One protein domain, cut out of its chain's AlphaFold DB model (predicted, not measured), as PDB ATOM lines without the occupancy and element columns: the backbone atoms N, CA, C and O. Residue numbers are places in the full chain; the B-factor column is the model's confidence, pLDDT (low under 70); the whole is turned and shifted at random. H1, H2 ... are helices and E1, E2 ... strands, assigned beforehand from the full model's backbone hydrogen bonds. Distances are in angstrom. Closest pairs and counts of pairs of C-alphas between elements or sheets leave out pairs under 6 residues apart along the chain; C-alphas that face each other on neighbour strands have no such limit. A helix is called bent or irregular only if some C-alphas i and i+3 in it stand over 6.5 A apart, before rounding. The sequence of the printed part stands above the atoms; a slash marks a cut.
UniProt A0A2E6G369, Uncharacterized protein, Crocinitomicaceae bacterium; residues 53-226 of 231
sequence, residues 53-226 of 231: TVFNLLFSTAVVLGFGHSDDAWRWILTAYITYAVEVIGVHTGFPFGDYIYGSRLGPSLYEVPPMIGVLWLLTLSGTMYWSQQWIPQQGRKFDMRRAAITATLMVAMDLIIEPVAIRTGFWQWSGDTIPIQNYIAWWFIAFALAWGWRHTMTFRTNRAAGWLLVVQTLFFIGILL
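This is residues 53 to 226 of the 231 residues of an uncharacterized protein of Crocinitomicaceae bacterium (UniProt A0A2E6G369). Five helices gather round a sixth, H3, which runs slantwise through the core; H1 and H6 lie side by side along one flank, H4 and H5 pair along another, and H2 crosses H3 on a further side. A tiny sheet of two short strands, E1 and E2, sits at one end, near the last residues of H2 and H4. The printed part has 174 residues, with six named helices and two named strands in the order H1 H2 E1 H3 H4 E2 H5 H6; the sheet is E1 - E2, antiparallel, and the class is mostly helix. The whole is compact, with a radius of gyration of the C-alphas of 15.5 A and a rounded outline spanning 44 by 33 by 30 A.

Find C-alpha 53 at (153.748, 106.773, -66.709); from there H1 runs to residue 66. H2, residues 70 to 93, is 35.6 A long and only just irregular: C-alphas 71 and 74 are 6.9 A apart. E1 is residues 100 to 102. H3 starts at C-alpha 116, (146.269, 105.360, -61.223), and runs 28.8 A to residue 135. H4, residues 141 to 169, is 40.8 A long, has a kink of 33 degrees near residue 162 and is only just irregular, with C-alphas 161 and 164 6.52 A apart. After E2, residues 172 to 174, come H5, residues 181 to 200, 29.2 A, and H6, residues 208 to 226, 27.2 A, ending at C-alpha 226, (155.275, 96.642, -82.623).

Start at the hub, H3. It touches H2 at a steep tilt of 57 degrees, closest at the C-alphas of Ala 80 and Gly 118, 3.9 A, and H6 at 67 degrees, also steep, at Gly 127 and Gly 211, 4.2 A. With H4 it forms a helical hairpin, closest at the C-alphas of Thr 128 and Thr 151, 5.0 A. H3 and H5 only just touch, with 3 pairs of C-alphas within 8 A. H1 touches H6 at a shallow tilt of 20 degrees, opposite ways, closest at the C-alphas of Val 64 and Ala 210, 5.5 A. H4 and H5 touch, closest at the C-alphas of Ala 152 and Ala 191, 4.8 A. In the sheet, N 101 and O 173 are 2.9 A apart, within hydrogen-bond range. H2 and H6 are apart. Every O i to N i+4 pair is within hydrogen-bond range in H1, H3, H5 and H6; H2 has 18 of 20 and H4 22 of 25.

Look for the two farthest C-alphas, those of Ser 104 and Gln 139, 44.6 A apart. The printed part has no cut. The link from E1 to H3, residues 103 to 115, is long. The mean pLDDT of the printed part is 94.2, and residues 201 to 204 are under 70.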
ATOM      1  N   THR A  53     155.165 107.005 -66.369       95.06
ATOM      2  CA  THR A  53     153.748 106.773 -66.709       95.06
ATOM      3  C   THR A  53     152.799 107.503 -65.761       95.06
ATOM      4  O   THR A  53     151.852 108.142 -66.220       95.06
ATOM      5  N   VAL A  54     153.072 107.492 -64.450       95.62
ATOM      6  CA  VAL A  54     152.244 108.188 -63.448       95.62
ATOM      7  C   VAL A  54     152.169 109.687 -63.741       95.62
ATOM      8  O   VAL A  54     151.085 110.268 -63.748       95.62
ATOM      9  N   PHE A  55     153.303 110.318 -64.057       96.12
ATOM     10  CA  PHE A  55     153.334 111.741 -64.393       96.12
ATOM     11  C   PHE A  55     152.593 112.034 -65.698       96.12
ATOM     12  O   PHE A  55     151.869 113.028 -65.771       96.12
ATOM     13  N   ASN A  56     152.701 111.155 -66.699       96.06
ATOM     14  CA  ASN A  56     151.948 111.292 -67.945       96.06
ATOM     15  C   ASN A  56     150.429 111.182 -67.718       96.06
ATOM     16  O   ASN A  56     149.667 111.973 -68.280       96.06
ATOM     17  N   LEU A  57     149.978 110.250 -66.870       96.75
ATOM     18  CA  LEU A  57     148.562 110.097 -66.515       96.75
ATOM     19  C   LEU A  57     148.036 111.320 -65.757       96.75
ATOM     20  O   LEU A  57     146.970 111.842 -66.091       96.75
ATOM     21  N   LEU A  58     148.794 111.826 -64.782       96.88
ATOM     22  CA  LEU A  58     148.424 113.026 -64.024       96.88
ATOM     23  C   LEU A  58     148.379 114.271 -64.917       96.88
ATOM     24  O   LEU A  58     147.408 115.026 -64.865       96.88
ATOM     25  N   PHE A  59     149.381 114.455 -65.781       96.38
ATOM     26  CA  PHE A  59     149.400 115.534 -66.769       96.38
ATOM     27  C   PHE A  59     148.189 115.453 -67.705       96.38
ATOM     28  O   PHE A  59     147.453 116.427 -67.862       96.38
ATOM     29  N   SER A  60     147.934 114.275 -68.274       96.25
ATOM     30  CA  SER A  60     146.802 114.046 -69.173       96.25
ATOM     31  C   SER A  60     145.466 114.311 -68.479       96.25
ATOM     32  O   SER A  60     144.575 114.918 -69.069       96.25
ATOM     33  N   THR A  61     145.346 113.941 -67.203       95.69
ATOM     34  CA  THR A  61     144.160 114.215 -66.378       95.69
ATOM     35  C   THR A  61     143.968 115.699 -66.150       95.69
ATOM     36  O   THR A  61     142.864 116.200 -66.361       95.69
ATOM     37  N   ALA A  62     145.031 116.421 -65.791       93.75
ATOM     38  CA  ALA A  62     144.967 117.867 -65.635       93.75
ATOM     39  C   ALA A  62     144.473 118.523 -66.929       93.75
ATOM     40  O   ALA A  62     143.531 119.310 -66.884       93.75
ATOM     41  N   VAL A  63     145.035 118.142 -68.082       93.12
ATOM     42  CA  VAL A  63     144.629 118.677 -69.387       93.12
ATOM     43  C   VAL A  63     143.168 118.343 -69.703       93.12
ATOM     44  O   VAL A  63     142.386 119.249 -69.995       93.12
ATOM     45  N   VAL A  64     142.766 117.073 -69.608       92.69
ATOM     46  CA  VAL A  64     141.393 116.637 -69.909       92.69
ATOM     47  C   VAL A  64     140.374 117.330 -69.004       92.69
ATOM     48  O   VAL A  64     139.369 117.830 -69.512       92.69
ATOM     49  N   LEU A  65     140.624 117.414 -67.696       91.69
ATOM     50  CA  LEU A  65     139.718 118.092 -66.765       91.69
ATOM     51  C   LEU A  65     139.744 119.616 -66.934       91.69
ATOM     52  O   LEU A  65     138.699 120.249 -66.824       91.69
ATOM     53  N   GLY A  66     140.893 120.205 -67.279       89.69
ATOM     54  CA  GLY A  66     141.033 121.640 -67.539       89.69
ATOM     55  C   GLY A  66     140.254 122.129 -68.763       89.69
ATOM     56  O   GLY A  66     139.762 123.256 -68.768       89.69
ATOM     57  N   PHE A  67     140.098 121.277 -69.783       88.12
ATOM     58  CA  PHE A  67     139.201 121.520 -70.923       88.12
ATOM     59  C   PHE A  67     137.740 121.114 -70.649       88.12
ATOM     60  O   PHE A  67     136.868 121.353 -71.490       88.12
ATOM     61  N   GLY A  68     137.468 120.452 -69.524       84.94
ATOM     62  CA  GLY A  68     136.134 120.038 -69.101       84.94
ATOM     63  C   GLY A  68     135.327 121.171 -68.465       84.94
ATOM     64  O   GLY A  68     135.837 122.249 -68.172       84.94
ATOM     65  N   HIS A  69     134.035 120.925 -68.249       83.00
ATOM     66  CA  HIS A  69     133.209 121.813 -67.434       83.00
ATOM     67  C   HIS A  69     133.461 121.522 -65.948       83.00
ATOM     68  O   HIS A  69     133.571 120.355 -65.570       83.00
ATOM     69  N   SER A  70     133.514 122.551 -65.095       80.12
ATOM     70  CA  SER A  70     133.747 122.380 -63.648       80.12
ATOM     71  C   SER A  70     132.729 121.443 -62.996       80.12
ATOM     72  O   SER A  70     133.089 120.625 -62.152       80.12
ATOM     73  N   ASP A  71     131.478 121.499 -63.452       82.50
ATOM     74  CA  ASP A  71     130.370 120.703 -62.910       82.50
ATOM     75  C   ASP A  71     130.471 119.210 -63.256       82.50
ATOM     76  O   ASP A  71     129.760 118.393 -62.672       82.50
ATOM     77  N   ASP A  72     131.353 118.842 -64.190       84.69
ATOM     78  CA  ASP A  72     131.618 117.455 -64.574       84.69
ATOM     79  C   ASP A  72     132.871 116.886 -63.887       84.69
ATOM     80  O   ASP A  72     133.058 115.670 -63.867       84.69
ATOM     81  N   ALA A  73     133.725 117.721 -63.277       87.25
ATOM     82  CA  ALA A  73     134.986 117.271 -62.681       87.25
ATOM     83  C   ALA A  73     134.766 116.235 -61.567       87.25
ATOM     84  O   ALA A  73     135.404 115.184 -61.557       87.25
ATOM     85  N   TRP A  74     133.803 116.480 -60.673       90.00
ATOM     86  CA  TRP A  74     133.468 115.535 -59.602       90.00
ATOM     87  C   TRP A  74     132.914 114.209 -60.138       90.00
ATOM     88  O   TRP A  74     133.102 113.175 -59.508       90.00
ATOM     89  N   ARG A  75     132.263 114.212 -61.307       90.19
ATOM     90  CA  ARG A  75     131.716 113.003 -61.943       90.19
ATOM     91  C   ARG A  75     132.820 112.133 -62.519       90.19
ATOM     92  O   ARG A  75     132.785 110.913 -62.389       90.19
ATOM     93  N   TRP A  76     133.825 112.764 -63.121       92.44
ATOM     94  CA  TRP A  76     135.027 112.078 -63.580       92.44
ATOM     95  C   TRP A  76     135.826 111.507 -62.407       92.44
ATOM     96  O   TRP A  76     136.223 110.346 -62.456       92.44
ATOM     97  N   ILE A  77     135.964 112.263 -61.316       93.31
ATOM     98  CA  ILE A  77     136.578 111.770 -60.075       93.31
ATOM     99  C   ILE A  77     135.770 110.605 -59.490       93.31
ATOM    100  O   ILE A  77     136.348 109.587 -59.117       93.31
ATOM    101  N   LEU A  78     134.438 110.704 -59.460       94.69
ATOM    102  CA  LEU A  78     133.576 109.616 -59.002       94.69
ATOM    103  C   LEU A  78     133.698 108.381 -59.903       94.69
ATOM    104  O   LEU A  78     133.730 107.266 -59.399       94.69
ATOM    105  N   THR A  79     133.819 108.565 -61.218       94.94
ATOM    106  CA  THR A  79     134.082 107.471 -62.165       94.94
ATOM    107  C   THR A  79     135.388 106.765 -61.822       94.94
ATOM    108  O   THR A  79     135.375 105.549 -61.670       94.94
ATOM    109  N   ALA A  80     136.476 107.521 -61.639       97.06
ATOM    110  CA  ALA A  80     137.773 106.975 -61.244       97.06
ATOM    111  C   ALA A  80     137.694 106.213 -59.915       97.06
ATOM    112  O   ALA A  80     138.285 105.147 -59.777       97.06
ATOM    113  N   TYR A  81     136.950 106.748 -58.945       98.06
ATOM    114  CA  TYR A  81     136.761 106.105 -57.650       98.06
ATOM    115  C   TYR A  81     135.964 104.801 -57.758       98.06
ATOM    116  O   TYR A  81     136.374 103.795 -57.191       98.06
ATOM    117  N   ILE A  82     134.848 104.797 -58.497       98.12
ATOM    118  CA  ILE A  82     134.017 103.600 -58.687       98.12
ATOM    119  C   ILE A  82     134.825 102.500 -59.371       98.12
ATOM    120  O   ILE A  82     134.816 101.366 -58.902       98.12
ATOM    121  N   THR A  83     135.535 102.813 -60.456       97.88
ATOM    122  CA  THR A  83     136.303 101.802 -61.194       97.88
ATOM    123  C   THR A  83     137.474 101.283 -60.373       97.88
ATOM    124  O   THR A  83     137.690 100.080 -60.344       97.88
ATOM    125  N   TYR A  84     138.158 102.150 -59.623       98.50
ATOM    126  CA  TYR A  84     139.181 101.734 -58.666       98.50
ATOM    127  C   TYR A  84     138.616 100.854 -57.536       98.50
ATOM    128  O   TYR A  84     139.237  99.873 -57.151       98.50
ATOM    129  N   ALA A  85     137.425 101.152 -57.012       98.38
ATOM    130  CA  ALA A  85     136.805 100.315 -55.986       98.38
ATOM    131  C   ALA A  85     136.445  98.922 -56.528       98.38
ATOM    132  O   ALA A  85     136.676  97.922 -55.850       98.38
ATOM    133  N   VAL A  86     135.915  98.849 -57.754       98.31
ATOM    134  CA  VAL A  86     135.658  97.568 -58.429       98.31
ATOM    135  C   VAL A  86     136.967  96.812 -58.676       98.31
ATOM    136  O   VAL A  86     137.005  95.606 -58.470       98.31
ATOM    137  N   GLU A  87     138.037  97.518 -59.038       98.12
ATOM    138  CA  GLU A  87     139.376  96.952 -59.215       98.12
ATOM    139  C   GLU A  87     139.914  96.308 -57.936       98.12
ATOM    140  O   GLU A  87     140.356  95.164 -57.951       98.12
ATOM    141  N   VAL A  88     139.825  97.017 -56.808       98.44
ATOM    142  CA  VAL A  88     140.243  96.502 -55.496       98.44
ATOM    143  C   VAL A  88     139.469  95.234 -55.140       98.44
ATOM    144  O   VAL A  88     140.074  94.262 -54.690       98.44
ATOM    145  N   ILE A  89     138.153  95.216 -55.372       98.19
ATOM    146  CA  ILE A  89     137.331  94.013 -55.169       98.19
ATOM    147  C   ILE A  89     137.808  92.884 -56.093       98.19
ATOM    148  O   ILE A  89     137.974  91.755 -55.634       98.19
ATOM    149  N   GLY A  90     138.070  93.199 -57.362       97.88
ATOM    150  CA  GLY A  90     138.591  92.278 -58.368       97.88
ATOM    151  C   GLY A  90     139.871  91.584 -57.930       97.88
ATOM    152  O   GLY A  90     139.902  90.360 -57.858       97.88
ATOM    153  N   VAL A  91     140.885  92.365 -57.559       97.56
ATOM    154  CA  VAL A  91     142.203  91.855 -57.149       97.56
ATOM    155  C   VAL A  91     142.130  91.015 -55.871       97.56
ATOM    156  O   VAL A  91     142.784  89.983 -55.786       97.56
ATOM    157  N   HIS A  92     141.299  91.389 -54.893       97.56
ATOM    158  CA  HIS A  92     141.212  90.638 -53.631       97.56
ATOM    159  C   HIS A  92     140.355  89.372 -53.710       97.56
ATOM    160  O   HIS A  92     140.502  88.484 -52.871       97.56
ATOM    161  N   THR A  93     139.394  89.318 -54.634       96.94
ATOM    162  CA  THR A  93     138.411  88.221 -54.690       96.94
ATOM    163  C   THR A  93     138.543  87.334 -55.921       96.94
ATOM    164  O   THR A  93     137.870  86.306 -55.989       96.94
ATOM    165  N   GLY A  94     139.338  87.740 -56.912       95.75
ATOM    166  CA  GLY A  94     139.412  87.102 -58.228       95.75
ATOM    167  C   GLY A  94     138.167  87.329 -59.096       95.75
ATOM    168  O   GLY A  94     138.140  86.935 -60.260       95.75
ATOM    169  N   PHE A  95     137.116  87.978 -58.582       96.19
ATOM    170  CA  PHE A  95     135.896  88.303 -59.322       96.19
ATOM    171  C   PHE A  95     135.711  89.828 -59.403       96.19
ATOM    172  O   PHE A  95     135.749  90.497 -58.372       96.19
ATOM    173  N   PRO A  96     135.438  90.409 -60.588       96.25
ATOM    174  CA  PRO A  96     134.942  89.734 -61.793       96.25
ATOM    175  C   PRO A  96     136.001  89.408 -62.862       96.25
ATOM    176  O   PRO A  96     135.644  88.896 -63.923       96.25
ATOM    177  N   PHE A  97     137.278  89.705 -62.617       96.62
ATOM    178  CA  PHE A  97     138.308  89.712 -63.665       96.62
ATOM    179  C   PHE A  97     139.114  88.410 -63.767       96.62
ATOM    180  O   PHE A  97     139.473  87.985 -64.863       96.62
ATOM    181  N   GLY A  98     139.325  87.718 -62.651       96.06
ATOM    182  CA  GLY A  98     140.327  86.668 -62.466       96.06
ATOM    183  C   GLY A  98     141.475  87.149 -61.578       96.06
ATOM    184  O   GLY A  98     141.482  88.298 -61.141       96.06
ATOM    185  N   ASP A  99     142.441  86.267 -61.333       97.19
ATOM    186  CA  ASP A  99     143.561  86.538 -60.430       97.19
ATOM    187  C   ASP A  99     144.758  87.145 -61.180       97.19
ATOM    188  O   ASP A  99     145.268  86.582 -62.157       97.19
ATOM    189  N   TYR A 100     145.208  88.311 -60.720       97.44
ATOM    190  CA  TYR A 100     146.398  89.016 -61.194       97.44
ATOM    191  C   TYR A 100     146.925  89.940 -60.098       97.44
ATOM    192  O   TYR A 100     146.213  90.293 -59.159       97.44
ATOM    193  N   ILE A 101     148.187  90.340 -60.228       97.25
ATOM    194  CA  ILE A 101     148.859  91.241 -59.289       97.25
ATOM    195  C   ILE A 101     149.426  92.457 -60.012       97.25
ATOM    196  O   ILE A 101     149.891  92.363 -61.152       97.25
ATOM    197  N   TYR A 102     149.423  93.600 -59.330       97.81
ATOM    198  CA  TYR A 102     150.019  94.830 -59.836       97.81
ATOM    199  C   TYR A 102     151.530  94.891 -59.608       97.81
ATOM    200  O   TYR A 102     152.044  94.506 -58.558       97.81
ATOM    201  N   GLY A 103     152.243  95.430 -60.597       95.31
ATOM    202  CA  GLY A 103     153.638  95.838 -60.459       95.31
ATOM    203  C   GLY A 103     153.781  97.230 -59.829       95.31
ATOM    204  O   GLY A 103     152.810  97.891 -59.468       95.31
ATOM    205  N   SER A 104     155.018  97.721 -59.729       92.06
ATOM    206  CA  SER A 104     155.332  98.992 -59.052       92.06
ATOM    207  C   SER A 104     155.291 100.239 -59.948       92.06
ATOM    208  O   SER A 104     155.326 101.363 -59.446       92.06
ATOM    209  N   ARG A 105     155.222 100.075 -61.276       90.88
ATOM    210  CA  ARG A 105     155.406 101.177 -62.248       90.88
ATOM    211  C   ARG A 105     154.240 102.166 -62.328       90.88
ATOM    212  O   ARG A 105     154.399 103.269 -62.843       90.88
ATOM    213  N   LEU A 106     153.070 101.801 -61.805       93.62
ATOM    214  CA  LEU A 106     151.893 102.678 -61.745       93.62
ATOM    215  C   LEU A 106     151.813 103.483 -60.438       93.62
ATOM    216  O   LEU A 106     150.775 104.066 -60.121       93.62
ATOM    217  N   GLY A 107     152.932 103.566 -59.713       92.12
ATOM    218  CA  GLY A 107     153.050 104.296 -58.461       92.12
ATOM    219  C   GLY A 107     152.636 103.463 -57.245       92.12
ATOM    220  O   GLY A 107     152.433 102.253 -57.349       92.12
ATOM    221  N   PRO A 108     152.535 104.100 -56.066       93.94
ATOM    222  CA  PRO A 108     152.172 103.415 -54.833       93.94
ATOM    223  C   PRO A 108     150.795 102.758 -54.931       93.94
ATOM    224  O   PRO A 108     149.825 103.384 -55.363       93.94
ATOM    225  N   SER A 109     150.714 101.512 -54.474       96.00
ATOM    226  CA  SER A 109     149.449 100.791 -54.370       96.00
ATOM    227  C   SER A 109     148.748 101.106 -53.053       96.00
ATOM    228  O   SER A 109     149.384 101.219 -52.004       96.00
ATOM    229  N   LEU A 110     147.426 101.222 -53.112       97.00
ATOM    230  CA  LEU A 110     146.540 101.244 -51.955       97.00
ATOM    231  C   LEU A 110     145.643 100.016 -52.083       97.00
ATOM    232  O   LEU A 110     145.079  99.798 -53.152       97.00
ATOM    233  N   TYR A 111     145.543  99.197 -51.034       96.69
ATOM    234  CA  TYR A 111     144.859  97.899 -51.126       96.69
ATOM    235  C   TYR A 111     145.344  97.102 -52.353       96.69
ATOM    236  O   TYR A 111     144.544  96.729 -53.198       96.69
ATOM    237  N   GLU A 112     146.665  96.963 -52.521       97.06
ATOM    238  CA  GLU A 112     147.295  96.188 -53.617       97.06
ATOM    239  C   GLU A 112     147.010  96.683 -55.051       97.06
ATOM    240  O   GLU A 112     147.545  96.138 -56.013       97.06
ATOM    241  N   VAL A 113     146.246  97.769 -55.201       97.94
ATOM    242  CA  VAL A 113     145.881  98.367 -56.486       97.94
ATOM    243  C   VAL A 113     146.416  99.800 -56.571       97.94
ATOM    244  O   VAL A 113     146.157 100.620 -55.681       97.94
ATOM    245  N   PRO A 114     147.119 100.178 -57.649       97.69
ATOM    246  CA  PRO A 114     147.501 101.560 -57.898       97.69
ATOM    247  C   PRO A 114     146.262 102.439 -58.152       97.69
ATOM    248  O   PRO A 114     145.503 102.174 -59.089       97.69
ATOM    249  N   PRO A 115     146.063 103.558 -57.427       97.56
ATOM    250  CA  PRO A 115     144.964 104.493 -57.706       97.56
ATOM    251  C   PRO A 115     144.976 105.061 -59.135       97.56
ATOM    252  O   PRO A 115     143.954 105.528 -59.639       97.56
ATOM    253  N   MET A 116     146.127 104.993 -59.814       97.25
ATOM    254  CA  MET A 116     146.269 105.360 -61.223       97.25
ATOM    255  C   MET A 116     145.397 104.525 -62.167       97.25
ATOM    256  O   MET A 116     145.112 104.986 -63.268       97.25
ATOM    257  N   ILE A 117     144.897 103.362 -61.742       97.62
ATOM    258  CA  ILE A 117     143.924 102.581 -62.514       97.62
ATOM    259  C   ILE A 117     142.591 103.314 -62.634       97.62
ATOM    260  O   ILE A 117     142.041 103.420 -63.730       97.62
ATOM    261  N   GLY A 118     142.115 103.939 -61.554       97.88
ATOM    262  CA  GLY A 118     140.944 104.816 -61.618       97.88
ATOM    263  C   GLY A 118     141.161 105.997 -62.572       97.88
ATOM    264  O   GLY A 118     140.278 106.355 -63.353       97.88
ATOM    265  N   VAL A 119     142.366 106.574 -62.557       97.94
ATOM    266  CA  VAL A 119     142.754 107.678 -63.451       97.94
ATOM    267  C   VAL A 119     142.786 107.233 -64.916       97.94
ATOM    268  O   VAL A 119     142.246 107.926 -65.777       97.94
ATOM    269  N   LEU A 120     143.362 106.064 -65.205       97.56
ATOM    270  CA  LEU A 120     143.358 105.468 -66.540       97.56
ATOM    271  C   LEU A 120     141.919 105.280 -67.040       97.56
ATOM    272  O   LEU A 120     141.589 105.731 -68.137       97.56
ATOM    273  N   TRP A 121     141.045 104.718 -66.200       97.88
ATOM    274  CA  TRP A 121     139.621 104.552 -66.499       97.88
ATOM    275  C   TRP A 121     138.924 105.869 -66.831       97.88
ATOM    276  O   TRP A 121     138.200 105.943 -67.822       97.88
ATOM    277  N   LEU A 122     139.159 106.925 -66.048       96.88
ATOM    278  CA  LEU A 122     138.630 108.265 -66.320       96.88
ATOM    279  C   LEU A 122     139.055 108.755 -67.709       96.88
ATOM    280  O   LEU A 122     138.208 109.169 -68.507       96.88
ATOM    281  N   LEU A 123     140.354 108.702 -68.007       97.62
ATOM    282  CA  LEU A 123     140.907 109.191 -69.269       97.62
ATOM    283  C   LEU A 123     140.345 108.409 -70.459       97.62
ATOM    284  O   LEU A 123     139.785 109.008 -71.382       97.62
ATOM    285  N   THR A 124     140.417 107.081 -70.417       98.06
ATOM    286  CA  THR A 124     139.969 106.226 -71.518       98.06
ATOM    287  C   THR A 124     138.449 106.282 -71.688       98.06
ATOM    288  O   THR A 124     137.972 106.460 -72.812       98.06
ATOM    289  N   LEU A 125     137.663 106.242 -70.602       97.69
ATOM    290  CA  LEU A 125     136.201 106.338 -70.686       97.69
ATOM    291  C   LEU A 125     135.765 107.701 -71.235       97.69
ATOM    292  O   LEU A 125     134.871 107.772 -72.078       97.69
ATOM    293  N   SER A 126     136.421 108.790 -70.826       96.25
ATOM    294  CA  SER A 126     136.116 110.123 -71.357       96.25
ATOM    295  C   SER A 126     136.368 110.235 -72.862       96.25
ATOM    296  O   SER A 126     135.537 110.793 -73.588       96.25
ATOM    297  N   GLY A 127     137.454 109.637 -73.357       97.31
ATOM    298  CA  GLY A 127     137.771 109.597 -74.782       97.31
ATOM    299  C   GLY A 127     136.811 108.719 -75.588       97.31
ATOM    300  O   GLY A 127     136.321 109.132 -76.642       97.31
ATOM    301  N   THR A 128     136.474 107.529 -75.091       98.12
ATOM    302  CA  THR A 128     135.540 106.616 -75.777       98.12
ATOM    303  C   THR A 128     134.110 107.167 -75.773       98.12
ATOM    304  O   THR A 128     133.384 107.070 -76.773       98.12
ATOM    305  N   MET A 129     133.702 107.846 -74.694       96.06
ATOM    306  CA  MET A 129     132.451 108.601 -74.654       96.06
ATOM    307  C   MET A 129     132.459 109.755 -75.659       96.06
ATOM    308  O   MET A 129     131.457 109.919 -76.357       96.06
ATOM    309  N   TYR A 130     133.564 110.497 -75.796       95.88
ATOM    310  CA  TYR A 130     133.681 111.569 -76.790       95.88
ATOM    311  C   TYR A 130     133.425 111.048 -78.207       95.88
ATOM    312  O   TYR A 130     132.543 111.557 -78.901       95.88
ATOM    313  N   TRP A 131     134.123 109.988 -78.619       97.38
ATOM    314  CA  TRP A 131     133.993 109.443 -79.972       97.38
ATOM    315  C   TRP A 131     132.604 108.874 -80.256       97.38
ATOM    316  O   TRP A 131     132.004 109.197 -81.282       97.38
ATOM    317  N   SER A 132     132.017 108.137 -79.308       96.19
ATOM    318  CA  SER A 132     130.632 107.664 -79.453       96.19
ATOM    319  C   SER A 132     129.621 108.813 -79.631       96.19
ATOM    320  O   SER A 132     128.639 108.661 -80.359       96.19
ATOM    321  N   GLN A 133     129.853 109.973 -78.993       92.94
ATOM    322  CA  GLN A 133     129.013 111.166 -79.135       92.94
ATOM    323  C   GLN A 133     129.188 111.840 -80.500       92.94
ATOM    324  O   GLN A 133     128.210 112.388 -81.008       92.94
ATOM    325  N   GLN A 134     130.392 111.793 -81.084       94.12
ATOM    326  CA  GLN A 134     130.643 112.317 -82.431       94.12
ATOM    327  C   GLN A 134     130.012 111.437 -83.516       94.12
ATOM    328  O   GLN A 134     129.512 111.955 -84.510       94.12
ATOM    329  N   TRP A 135     130.021 110.113 -83.340       95.19
ATOM    330  CA  TRP A 135     129.549 109.179 -84.369       95.19
ATOM    331  C   TRP A 135     128.038 108.962 -84.369       95.19
ATOM    332  O   TRP A 135     127.454 108.693 -85.415       95.19
ATOM    333  N   ILE A 136     127.397 109.044 -83.204       93.69
ATOM    334  CA  ILE A 136     125.961 108.801 -83.058       93.69
ATOM    335  C   ILE A 136     125.299 110.083 -82.558       93.69
ATOM    336  O   ILE A 136     125.757 110.605 -81.545       93.69
ATOM    337  N   PRO A 137     124.215 110.585 -83.179       87.94
ATOM    338  CA  PRO A 137     123.528 111.798 -82.732       87.94
ATOM    339  C   PRO A 137     122.737 111.587 -81.429       87.94
ATOM    340  O   PRO A 137     122.409 110.462 -81.051       87.94
ATOM    341  N   GLN A 138     122.421 112.681 -80.726       85.06
ATOM    342  CA  GLN A 138     121.664 112.650 -79.469       85.06
ATOM    343  C   GLN A 138     120.161 112.688 -79.758       85.06
ATOM    344  O   GLN A 138     119.562 113.758 -79.791       85.06
ATOM    345  N   GLN A 139     119.558 111.525 -80.008       85.69
ATOM    346  CA  GLN A 139     118.151 111.411 -80.421       85.69
ATOM    347  C   GLN A 139     117.364 110.436 -79.532       85.69
ATOM    348  O   GLN A 139     116.774 109.460 -79.988       85.69
ATOM    349  N   GLY A 140     117.359 110.708 -78.227       84.81
ATOM    350  CA  GLY A 140     116.583 109.953 -77.243       84.81
ATOM    351  C   GLY A 140     117.200 108.617 -76.816       84.81
ATOM    352  O   GLY A 140     118.280 108.211 -77.251       84.81
ATOM    353  N   ARG A 141     116.462 107.905 -75.956       84.81
ATOM    354  CA  ARG A 141     116.961 106.788 -75.137       84.81
ATOM    355  C   ARG A 141     117.639 105.663 -75.933       84.81
ATOM    356  O   ARG A 141     118.680 105.160 -75.524       84.81
ATOM    357  N   LYS A 142     117.091 105.275 -77.091       86.94
ATOM    358  CA  LYS A 142     117.674 104.216 -77.943       86.94
ATOM    359  C   LYS A 142     119.064 104.594 -78.469       86.94
ATOM    360  O   LYS A 142     119.950 103.744 -78.541       86.94
ATOM    361  N   PHE A 143     119.269 105.863 -78.823       89.12
ATOM    362  CA  PHE A 143     120.564 106.355 -79.293       89.12
ATOM    363  C   PHE A 143     121.574 106.428 -78.155       89.12
ATOM    364  O   PHE A 143     122.740 106.098 -78.365       89.12
ATOM    365  N   ASP A 144     121.128 106.764 -76.947       90.88
ATOM    366  CA  ASP A 144     121.991 106.721 -75.771       90.88
ATOM    367  C   ASP A 144     122.455 105.285 -75.463       90.88
ATOM    368  O   ASP A 144     123.606 105.106 -75.069       90.88
ATOM    369  N   MET A 145     121.623 104.256 -75.723       93.44
ATOM    370  CA  MET A 145     121.993 102.851 -75.457       93.44
ATOM    371  C   MET A 145     123.068 102.435 -76.441       93.44
ATOM    372  O   MET A 145     124.080 101.852 -76.071       93.44
ATOM    373  N   ARG A 146     122.863 102.802 -77.708       95.12
ATOM    374  CA  ARG A 146     123.837 102.575 -78.770       95.12
ATOM    375  C   ARG A 146     125.156 103.290 -78.477       95.12
ATOM    376  O   ARG A 146     126.212 102.702 -78.666       95.12
ATOM    377  N   ARG A 147     125.107 104.535 -77.999       95.31
ATOM    378  CA  ARG A 147     126.301 105.290 -77.599       95.31
ATOM    379  C   ARG A 147     127.033 104.617 -76.442       95.31
ATOM    380  O   ARG A 147     128.243 104.475 -76.532       95.31
ATOM    381  N   ALA A 148     126.321 104.179 -75.401       96.50
ATOM    382  CA  ALA A 148     126.910 103.451 -74.276       96.50
ATOM    383  C   ALA A 148     127.526 102.111 -74.712       96.50
ATOM    384  O   ALA A 148     128.644 101.805 -74.312       96.50
ATOM    385  N   ALA A 149     126.856 101.365 -75.596       98.06
ATOM    386  CA  ALA A 149     127.391 100.131 -76.174       98.06
ATOM    387  C   ALA A 149     128.673 100.386 -76.976       98.06
ATOM    388  O   ALA A 149     129.658  99.684 -76.785       98.06
ATOM    389  N   ILE A 150     128.704 101.428 -77.817       98.19
ATOM    390  CA  ILE A 150     129.920 101.817 -78.550       98.19
ATOM    391  C   ILE A 150     131.032 102.222 -77.580       98.19
ATOM    392  O   ILE A 150     132.167 101.799 -77.763       98.19
ATOM    393  N   THR A 151     130.723 103.012 -76.546       98.25
ATOM    394  CA  THR A 151     131.691 103.375 -75.501       98.25
ATOM    395  C   THR A 151     132.303 102.124 -74.862       98.25
ATOM    396  O   THR A 151     133.522 102.005 -74.832       98.25
ATOM    397  N   ALA A 152     131.476 101.176 -74.419       98.69
ATOM    398  CA  ALA A 152     131.928  99.931 -73.800       98.69
ATOM    399  C   ALA A 152     132.769  99.064 -74.746       98.69
ATOM    400  O   ALA A 152     133.815  98.551 -74.360       98.69
ATOM    401  N   THR A 153     132.363  98.952 -76.012       98.75
ATOM    402  CA  THR A 153     133.134  98.217 -77.020       98.75
ATOM    403  C   THR A 153     134.491  98.865 -77.282       98.75
ATOM    404  O   THR A 153     135.478  98.151 -77.410       98.75
ATOM    405  N   LEU A 154     134.575 100.199 -77.329       98.62
ATOM    406  CA  LEU A 154     135.861 100.889 -77.462       98.62
ATOM    407  C   LEU A 154     136.742 100.722 -76.217       98.62
ATOM    408  O   LEU A 154     137.955 100.629 -76.364       98.62
ATOM    409  N   MET A 155     136.155 100.670 -75.015       98.56
ATOM    410  CA  MET A 155     136.895 100.381 -73.779       98.56
ATOM    411  C   MET A 155     137.535  98.994 -73.837       98.56
ATOM    412  O   MET A 155     138.736  98.882 -73.631       98.56
ATOM    413  N   VAL A 156     136.777  97.960 -74.216       98.62
ATOM    414  CA  VAL A 156     137.327  96.602 -74.387       98.62
ATOM    415  C   VAL A 156     138.324  96.530 -75.543       98.62
ATOM    416  O   VAL A 156     139.336  95.851 -75.436       98.62
ATOM    417  N   ALA A 157     138.085  97.241 -76.647       98.50
ATOM    418  CA  ALA A 157     139.051  97.304 -77.744       98.50
ATOM    419  C   ALA A 157     140.384  97.920 -77.291       98.50
ATOM    420  O   ALA A 157     141.442  97.465 -77.713       98.50
ATOM    421  N   MET A 158     140.330  98.930 -76.421       98.31
ATOM    422  CA  MET A 158     141.518  99.497 -75.799       98.31
ATOM    423  C   MET A 158     142.182  98.499 -74.846       98.31
ATOM    424  O   MET A 158     143.398  98.347 -74.880       98.31
ATOM    425  N   ASP A 159     141.391  97.793 -74.042       97.56
ATOM    426  CA  ASP A 159     141.866  96.778 -73.100       97.56
ATOM    427  C   ASP A 159     142.642  95.659 -73.812       97.56
ATOM    428  O   ASP A 159     143.770  95.341 -73.450       97.56
ATOM    429  N   LEU A 160     142.123  95.167 -74.943       97.75
ATOM    430  CA  LEU A 160     142.806  94.189 -75.803       97.75
ATOM    431  C   LEU A 160     144.177  94.665 -76.316       97.75
ATOM    432  O   LEU A 160     145.044  93.840 -76.599       97.75
ATOM    433  N   ILE A 161     144.377  95.979 -76.460       97.81
ATOM    434  CA  ILE A 161     145.662  96.571 -76.858       97.81
ATOM    435  C   ILE A 161     146.574  96.741 -75.636       97.81
ATOM    436  O   ILE A 161     147.780  96.520 -75.735       97.81
ATOM    437  N   ILE A 162     146.017  97.148 -74.493       97.00
ATOM    438  CA  ILE A 162     146.777  97.430 -73.273       97.00
ATOM    439  C   ILE A 162     147.282  96.144 -72.622       97.00
ATOM    440  O   ILE A 162     148.446  96.108 -72.246       97.00
ATOM    441  N   GLU A 163     146.467  95.098 -72.523       97.25
ATOM    442  CA  GLU A 163     146.803  93.835 -71.852       97.25
ATOM    443  C   GLU A 163     148.180  93.247 -72.240       97.25
ATOM    444  O   GLU A 163     149.031  93.073 -71.362       97.25
ATOM    445  N   PRO A 164     148.495  93.007 -73.532       95.81
ATOM    446  CA  PRO A 164     149.816  92.504 -73.910       95.81
ATOM    447  C   PRO A 164     150.946  93.493 -73.592       95.81
ATOM    448  O   PRO A 164     152.067  93.072 -73.297       95.81
ATOM    449  N   VAL A 165     150.672  94.805 -73.623       95.25
ATOM    450  CA  VAL A 165     151.651  95.808 -73.187       95.25
ATOM    451  C   VAL A 165     151.870  95.712 -71.688       95.25
ATOM    452  O   VAL A 165     153.018  95.679 -71.268       95.25
ATOM    453  N   ALA A 166     150.807  95.647 -70.896       95.94
ATOM    454  CA  ALA A 166     150.862  95.650 -69.446       95.94
ATOM    455  C   ALA A 166     151.632  94.452 -68.885       95.94
ATOM    456  O   ALA A 166     152.454  94.624 -67.983       95.94
ATOM    457  N   ILE A 167     151.445  93.269 -69.474       95.19
ATOM    458  CA  ILE A 167     152.220  92.070 -69.133       95.19
ATOM    459  C   ILE A 167     153.701  92.287 -69.479       95.19
ATOM    460  O   ILE A 167     154.578  92.050 -68.648       95.19
ATOM    461  N   ARG A 168     153.996  92.805 -70.682       93.12
ATOM    462  CA  ARG A 168     155.373  93.056 -71.149       93.12
ATOM    463  C   ARG A 168     156.088  94.150 -70.345       93.12
ATOM    464  O   ARG A 168     157.286  94.041 -70.105       93.12
ATOM    465  N   THR A 169     155.381  95.206 -69.945       92.12
ATOM    466  CA  THR A 169     155.910  96.309 -69.127       92.12
ATOM    467  C   THR A 169     155.911  95.978 -67.639       92.12
ATOM    468  O   THR A 169     156.441  96.766 -66.857       92.12
ATOM    469  N   GLY A 170     155.316  94.862 -67.211       93.12
ATOM    470  CA  GLY A 170     155.129  94.534 -65.798       93.12
ATOM    471  C   GLY A 170     154.260  95.553 -65.055       93.12
ATOM    472  O   GLY A 170     154.538  95.854 -63.895       93.12
ATOM    473  N   PHE A 171     153.259  96.135 -65.720       95.75
ATOM    474  CA  PHE A 171     152.226  96.929 -65.047       95.75
ATOM    475  C   PHE A 171     151.334  96.041 -64.182       95.75
ATOM    476  O   PHE A 171     151.073  96.388 -63.034       95.75
ATOM    477  N   TRP A 172     150.935  94.884 -64.704       97.25
ATOM    478  CA  TRP A 172     150.315  93.798 -63.953       97.25
ATOM    479  C   TRP A 172     150.664  92.453 -64.587       97.25
ATOM    480  O   TRP A 172     151.133  92.393 -65.726       97.25
ATOM    481  N   GLN A 173     150.472  91.378 -63.829       96.62
ATOM    482  CA  GLN A 173     150.703  90.009 -64.281       96.62
ATOM    483  C   GLN A 173     149.558  89.108 -63.834       96.62
ATOM    484  O   GLN A 173     149.239  89.051 -62.646       96.62
ATOM    485  N   TRP A 174     148.967  88.398 -64.791       97.50
ATOM    486  CA  TRP A 174     147.957  87.375 -64.538       97.50
ATOM    487  C   TRP A 174     148.583  86.142 -63.892       97.50
ATOM    488  O   TRP A 174     149.709  85.770 -64.215       97.50
ATOM    489  N   SER A 175     147.849  85.494 -62.988       94.50
ATOM    490  CA  SER A 175     148.311  84.263 -62.337       94.50
ATOM    491  C   SER A 175     148.328  83.052 -63.278       94.50
ATOM    492  O   SER A 175     149.050  82.094 -63.018       94.50
ATOM    493  N   GLY A 176     147.532  83.078 -64.352       90.19
ATOM    494  CA  GLY A 176     147.497  82.039 -65.383       90.19
ATOM    495  C   GLY A 176     148.180  82.453 -66.688       90.19
ATOM    496  O   GLY A 176     148.502  83.619 -66.898       90.19
ATOM    497  N   ASP A 177     148.326  81.496 -67.607       86.62
ATOM    498  CA  ASP A 177     148.991  81.700 -68.908       86.62
ATOM    499  C   ASP A 177     148.166  82.526 -69.912       86.62
ATOM    500  O   ASP A 177     148.657  82.921 -70.971       86.62
ATOM    501  N   THR A 178     146.886  82.761 -69.614       92.44
ATOM    502  CA  THR A 178     145.949  83.451 -70.503       92.44
ATOM    503  C   THR A 178     145.120  84.471 -69.749       92.44
ATOM    504  O   THR A 178     144.684  84.209 -68.629       92.44
ATOM    505  N   ILE A 179     144.808  85.580 -70.416       96.31
ATOM    506  CA  ILE A 179     143.906  86.607 -69.896       96.31
ATOM    507  C   ILE A 179     142.473  86.041 -69.877       96.31
ATOM    508  O   ILE A 179     141.967  85.636 -70.931       96.31
ATOM    509  N   PRO A 180     141.794  85.982 -68.718       96.69
ATOM    510  CA  PRO A 180     140.450  85.425 -68.626       96.69
ATOM    511  C   PRO A 180     139.433  86.218 -69.457       96.69
ATOM    512  O   PRO A 180     139.335  87.436 -69.344       96.69
ATOM    513  N   ILE A 181     138.582  85.536 -70.234       96.81
ATOM    514  CA  ILE A 181     137.548  86.220 -71.039       96.81
ATOM    515  C   ILE A 181     136.552  87.015 -70.175       96.81
ATOM    516  O   ILE A 181     135.996  88.021 -70.617       96.81
ATOM    517  N   GLN A 182     136.354  86.579 -68.927       96.56
ATOM    518  CA  GLN A 182     135.513  87.265 -67.949       96.56
ATOM    519  C   GLN A 182     136.002  88.691 -67.647       96.56
ATOM    520  O   GLN A 182     135.153  89.551 -67.434       96.56
ATOM    521  N   ASN A 183     137.312  88.970 -67.745       97.94
ATOM    522  CA  ASN A 183     137.875  90.318 -67.619       97.94
ATOM    523  C   ASN A 183     137.233  91.282 -68.625       97.94
ATOM    524  O   ASN A 183     136.601  92.271 -68.254       97.94
ATOM    525  N   TYR A 184     137.284  90.922 -69.908       98.31
ATOM    526  CA  TYR A 184     136.722  91.736 -70.984       98.31
ATOM    527  C   TYR A 184     135.204  91.890 -70.872       98.31
ATOM    528  O   TYR A 184     134.662  92.965 -71.129       98.31
ATOM    529  N   ILE A 185     134.502  90.823 -70.476       98.50
ATOM    530  CA  ILE A 185     133.048  90.854 -70.274       98.50
ATOM    531  C   ILE A 185     132.696  91.805 -69.124       98.50
ATOM    532  O   ILE A 185     131.813  92.654 -69.275       98.50
ATOM    533  N   ALA A 186     133.397  91.697 -67.994       98.31
ATOM    534  CA  ALA A 186     133.195  92.550 -66.832       98.31
ATOM    535  C   ALA A 186     133.441  94.020 -67.181       98.31
ATOM    536  O   ALA A 186     132.568  94.861 -66.946       98.31
ATOM    537  N   TRP A 187     134.568  94.324 -67.831       98.38
ATOM    538  CA  TRP A 187     134.885  95.687 -68.242       98.38
ATOM    539  C   TRP A 187     133.911  96.260 -69.256       98.38
ATOM    540  O   TRP A 187     133.562  97.440 -69.155       98.38
ATOM    541  N   TRP A 188     133.389  95.438 -70.168       98.75
ATOM    542  CA  TRP A 188     132.322  95.869 -71.063       98.75
ATOM    543  C   TRP A 188     131.080  96.310 -70.279       98.75
ATOM    544  O   TRP A 188     130.569  97.409 -70.502       98.75
ATOM    545  N   PHE A 189     130.602  95.493 -69.333       98.62
ATOM    546  CA  PHE A 189     129.401  95.814 -68.555       98.62
ATOM    547  C   PHE A 189     129.598  97.021 -67.633       98.62
ATOM    548  O   PHE A 189     128.705  97.867 -67.550       98.62
ATOM    549  N   ILE A 190     130.761  97.141 -66.991       98.50
ATOM    550  CA  ILE A 190     131.108  98.287 -66.141       98.50
ATOM    551  C   ILE A 190     131.148  99.572 -66.976       98.50
ATOM    552  O   ILE A 190     130.476 100.552 -66.643       98.50
ATOM    553  N   ALA A 191     131.859  99.557 -68.109       98.44
ATOM    554  CA  ALA A 191     131.928 100.697 -69.018       98.44
ATOM    555  C   ALA A 191     130.548 101.067 -69.578       98.44
ATOM    556  O   ALA A 191     130.205 102.250 -69.637       98.44
ATOM    557  N   PHE A 192     129.736 100.071 -69.949       98.31
ATOM    558  CA  PHE A 192     128.374 100.286 -70.429       98.31
ATOM    559  C   PHE A 192     127.515 100.954 -69.357       98.31
ATOM    560  O   PHE A 192     126.876 101.965 -69.641       98.31
ATOM    561  N   ALA A 193     127.518 100.426 -68.129       97.12
ATOM    562  CA  ALA A 193     126.715 100.938 -67.023       97.12
ATOM    563  C   ALA A 193     127.094 102.381 -66.662       97.12
ATOM    564  O   ALA A 193     126.206 103.226 -66.536       97.12
ATOM    565  N   LEU A 194     128.393 102.687 -66.578       96.06
ATOM    566  CA  LEU A 194     128.883 104.043 -66.324       96.06
ATOM    567  C   LEU A 194     128.515 104.994 -67.469       96.06
ATOM    568  O   LEU A 194     127.923 106.048 -67.236       96.06
ATOM    569  N   ALA A 195     128.800 104.613 -68.717       95.19
ATOM    570  CA  ALA A 195     128.506 105.445 -69.883       95.19
ATOM    571  C   ALA A 195     127.003 105.685 -70.060       95.19
ATOM    572  O   ALA A 195     126.589 106.768 -70.477       95.19
ATOM    573  N   TRP A 196     126.184 104.677 -69.769       94.12
ATOM    574  CA  TRP A 196     124.733 104.768 -69.784       94.12
ATOM    575  C   TRP A 196     124.227 105.666 -68.654       94.12
ATOM    576  O   TRP A 196     123.489 106.613 -68.927       94.12
ATOM    577  N   GLY A 197     124.666 105.428 -67.414       92.50
ATOM    578  CA  GLY A 197     124.286 106.204 -66.235       92.50
ATOM    579  C   GLY A 197     124.586 107.692 -66.402       92.50
ATOM    580  O   GLY A 197     123.677 108.514 -66.294       92.50
ATOM    581  N   TRP A 198     125.814 108.034 -66.803       89.62
ATOM    582  CA  TRP A 198     126.220 109.428 -66.991       89.62
ATOM    583  C   TRP A 198     125.427 110.169 -68.067       89.62
ATOM    584  O   TRP A 198     125.211 111.372 -67.955       89.62
ATOM    585  N   ARG A 199     124.936 109.470 -69.095       87.00
ATOM    586  CA  ARG A 199     124.078 110.076 -70.130       87.00
ATOM    587  C   ARG A 199     122.666 110.389 -69.634       87.00
ATOM    588  O   ARG A 199     122.002 111.225 -70.239       87.00
ATOM    589  N   HIS A 200     122.217 109.736 -68.562       81.69
ATOM    590  CA  HIS A 200     120.898 109.965 -67.966       81.69
ATOM    591  C   HIS A 200     120.931 111.020 -66.853       81.69
ATOM    592  O   HIS A 200     119.889 111.570 -66.501       81.69
ATOM    593  N   THR A 201     122.110 111.335 -66.315       68.56
ATOM    594  CA  THR A 201     122.288 112.299 -65.224       68.56
ATOM    595  C   THR A 201     122.818 113.640 -65.751       68.56
ATOM    596  O   THR A 201     124.027 113.846 -65.833       68.56
ATOM    597  N   MET A 202     121.912 114.573 -66.079       57.47
ATOM    598  CA  MET A 202     122.210 115.938 -66.565       57.47
ATOM    599  C   MET A 202     123.153 115.994 -67.796       57.47
ATOM    600  O   MET A 202     123.530 114.981 -68.373       57.47
ATOM    601  N   THR A 203     123.492 117.194 -68.289       65.25
ATOM    602  CA  THR A 203     124.360 117.357 -69.468       65.25
ATOM    603  C   THR A 203     125.802 116.950 -69.153       65.25
ATOM    604  O   THR A 203     126.610 117.809 -68.817       65.25
ATOM    605  N   PHE A 204     126.123 115.662 -69.234       67.81
ATOM    606  CA  PHE A 204     127.486 115.161 -69.076       67.81
ATOM    607  C   PHE A 204     128.309 115.429 -70.340       67.81
ATOM    608  O   PHE A 204     127.988 114.915 -71.422       67.81
ATOM    609  N   ARG A 205     129.349 116.264 -70.229       79.00
ATOM    610  CA  ARG A 205     130.117 116.734 -71.390       79.00
ATOM    611  C   ARG A 205     131.502 116.104 -71.434       79.00
ATOM    612  O   ARG A 205     132.241 116.072 -70.455       79.00
ATOM    613  N   THR A 206     131.868 115.643 -72.622       88.44
ATOM    614  CA  THR A 206     133.246 115.279 -72.962       88.44
ATOM    615  C   THR A 206     133.903 116.447 -73.701       88.44
ATOM    616  O   THR A 206     133.233 117.416 -74.071       88.44
ATOM    617  N   ASN A 207     135.213 116.384 -73.931       91.38
ATOM    618  CA  ASN A 207     135.926 117.422 -74.669       91.38
ATOM    619  C   ASN A 207     136.891 116.827 -75.701       91.38
ATOM    620  O   ASN A 207     137.229 115.645 -75.672       91.38
ATOM    621  N   ARG A 208     137.337 117.677 -76.634       92.50
ATOM    622  CA  ARG A 208     138.242 117.278 -77.722       92.50
ATOM    623  C   ARG A 208     139.580 116.734 -77.213       92.50
ATOM    624  O   ARG A 208     140.160 115.894 -77.891       92.50
ATOM    625  N   ALA A 209     140.056 117.187 -76.050       94.06
ATOM    626  CA  ALA A 209     141.302 116.693 -75.472       94.06
ATOM    627  C   ALA A 209     141.185 115.228 -75.045       94.06
ATOM    628  O   ALA A 209     142.075 114.452 -75.368       94.06
ATOM    629  N   ALA A 210     140.063 114.827 -74.442       95.56
ATOM    630  CA  ALA A 210     139.783 113.423 -74.133       95.56
ATOM    631  C   ALA A 210     139.777 112.538 -75.394       95.56
ATOM    632  O   ALA A 210     140.415 111.487 -75.436       95.56
ATOM    633  N   GLY A 211     139.090 112.984 -76.452       96.88
ATOM    634  CA  GLY A 211     139.049 112.266 -77.729       96.88
ATOM    635  C   GLY A 211     140.417 112.124 -78.396       96.88
ATOM    636  O   GLY A 211     140.758 111.045 -78.879       96.88
ATOM    637  N   TRP A 212     141.201 113.205 -78.409       97.50
ATOM    638  CA  TRP A 212     142.557 113.218 -78.957       97.50
ATOM    639  C   TRP A 212     143.514 112.340 -78.152       97.50
ATOM    640  O   TRP A 212     144.259 111.559 -78.739       97.50
ATOM    641  N   LEU A 213     143.454 112.426 -76.821       97.88
ATOM    642  CA  LEU A 213     144.261 111.600 -75.933       97.88
ATOM    643  C   LEU A 213     144.024 110.114 -76.198       97.88
ATOM    644  O   LEU A 213     144.999 109.388 -76.329       97.88
ATOM    645  N   LEU A 214     142.768 109.672 -76.361       98.31
ATOM    646  CA  LEU A 214     142.479 108.270 -76.686       98.31
ATOM    647  C   LEU A 214     143.193 107.823 -77.969       98.31
ATOM    648  O   LEU A 214     143.781 106.745 -77.996       98.31
ATOM    649  N   VAL A 215     143.165 108.645 -79.024       98.38
ATOM    650  CA  VAL A 215     143.840 108.327 -80.295       98.38
ATOM    651  C   VAL A 215     145.347 108.220 -80.086       98.38
ATOM    652  O   VAL A 215     145.946 107.218 -80.465       98.38
ATOM    653  N   VAL A 216     145.955 109.224 -79.453       98.12
ATOM    654  CA  VAL A 216     147.402 109.249 -79.204       98.12
ATOM    655  C   VAL A 216     147.831 108.079 -78.314       98.12
ATOM    656  O   VAL A 216     148.817 107.416 -78.618       98.12
ATOM    657  N   GLN A 217     147.066 107.773 -77.267       97.25
ATOM    658  CA  GLN A 217     147.315 106.656 -76.359       97.25
ATOM    659  C   GLN A 217     147.189 105.308 -77.083       97.25
ATOM    660  O   GLN A 217     148.034 104.437 -76.900       97.25
ATOM    661  N   THR A 218     146.189 105.148 -77.954       98.19
ATOM    662  CA  THR A 218     146.025 103.942 -78.786       98.19
ATOM    663  C   THR A 218     147.241 103.737 -79.688       98.19
ATOM    664  O   THR A 218     147.830 102.658 -79.703       98.19
ATOM    665  N   LEU A 219     147.661 104.787 -80.405       98.12
ATOM    666  CA  LEU A 219     148.846 104.739 -81.266       98.12
ATOM    667  C   LEU A 219     150.121 104.454 -80.464       98.12
ATOM    668  O   LEU A 219     150.981 103.709 -80.925       98.12
ATOM    669  N   PHE A 220     150.226 105.013 -79.258       97.19
ATOM    670  CA  PHE A 220     151.344 104.779 -78.356       97.19
ATOM    671  C   PHE A 220     151.415 103.316 -77.904       97.19
ATOM    672  O   PHE A 220     152.460 102.692 -78.042       97.19
ATOM    673  N   PHE A 221     150.318 102.711 -77.445       96.81
ATOM    674  CA  PHE A 221     150.352 101.298 -77.055       96.81
ATOM    675  C   PHE A 221     150.584 100.356 -78.242       96.81
ATOM    676  O   PHE A 221     151.373  99.421 -78.123       96.81
ATOM    677  N   ILE A 222     149.995 100.635 -79.411       97.50
ATOM    678  CA  ILE A 222     150.296  99.881 -80.640       97.50
ATOM    679  C   ILE A 222     151.785  99.994 -80.993       97.50
ATOM    680  O   ILE A 222     152.423  98.990 -81.301       97.50
ATOM    681  N   GLY A 223     152.367 101.193 -80.923       96.50
ATOM    682  CA  GLY A 223     153.794 101.381 -81.178       96.50
ATOM    683  C   GLY A 223     154.667 100.610 -80.184       96.50
ATOM    684  O   GLY A 223     155.620  99.962 -80.601       96.50
ATOM    685  N   ILE A 224     154.297 100.587 -78.899       94.50
ATOM    686  CA  ILE A 224     154.988  99.795 -77.874       94.50
ATOM    687  C   ILE A 224     154.951  98.296 -78.206       94.50
ATOM    688  O   ILE A 224     155.947  97.600 -77.994       94.50
ATOM    689  N   LEU A 225     153.833  97.786 -78.731       94.94
ATOM    690  CA  LEU A 225     153.715  96.383 -79.137       94.94
ATOM    691  C   LEU A 225     154.604  96.045 -80.333       94.94
ATOM    692  O   LEU A 225     155.227  94.985 -80.345       94.94
ATOM    693  N   LEU A 226     154.656  96.931 -81.328       95.94
ATOM    694  CA  LEU A 226     155.275  96.642 -82.623       95.94
ATOM    695  C   LEU A 226     156.767  96.990 -82.696       95.94
ATOM    696  O   LEU A 226     157.486  96.404 -83.503       95.94
TER     697      LEU A 226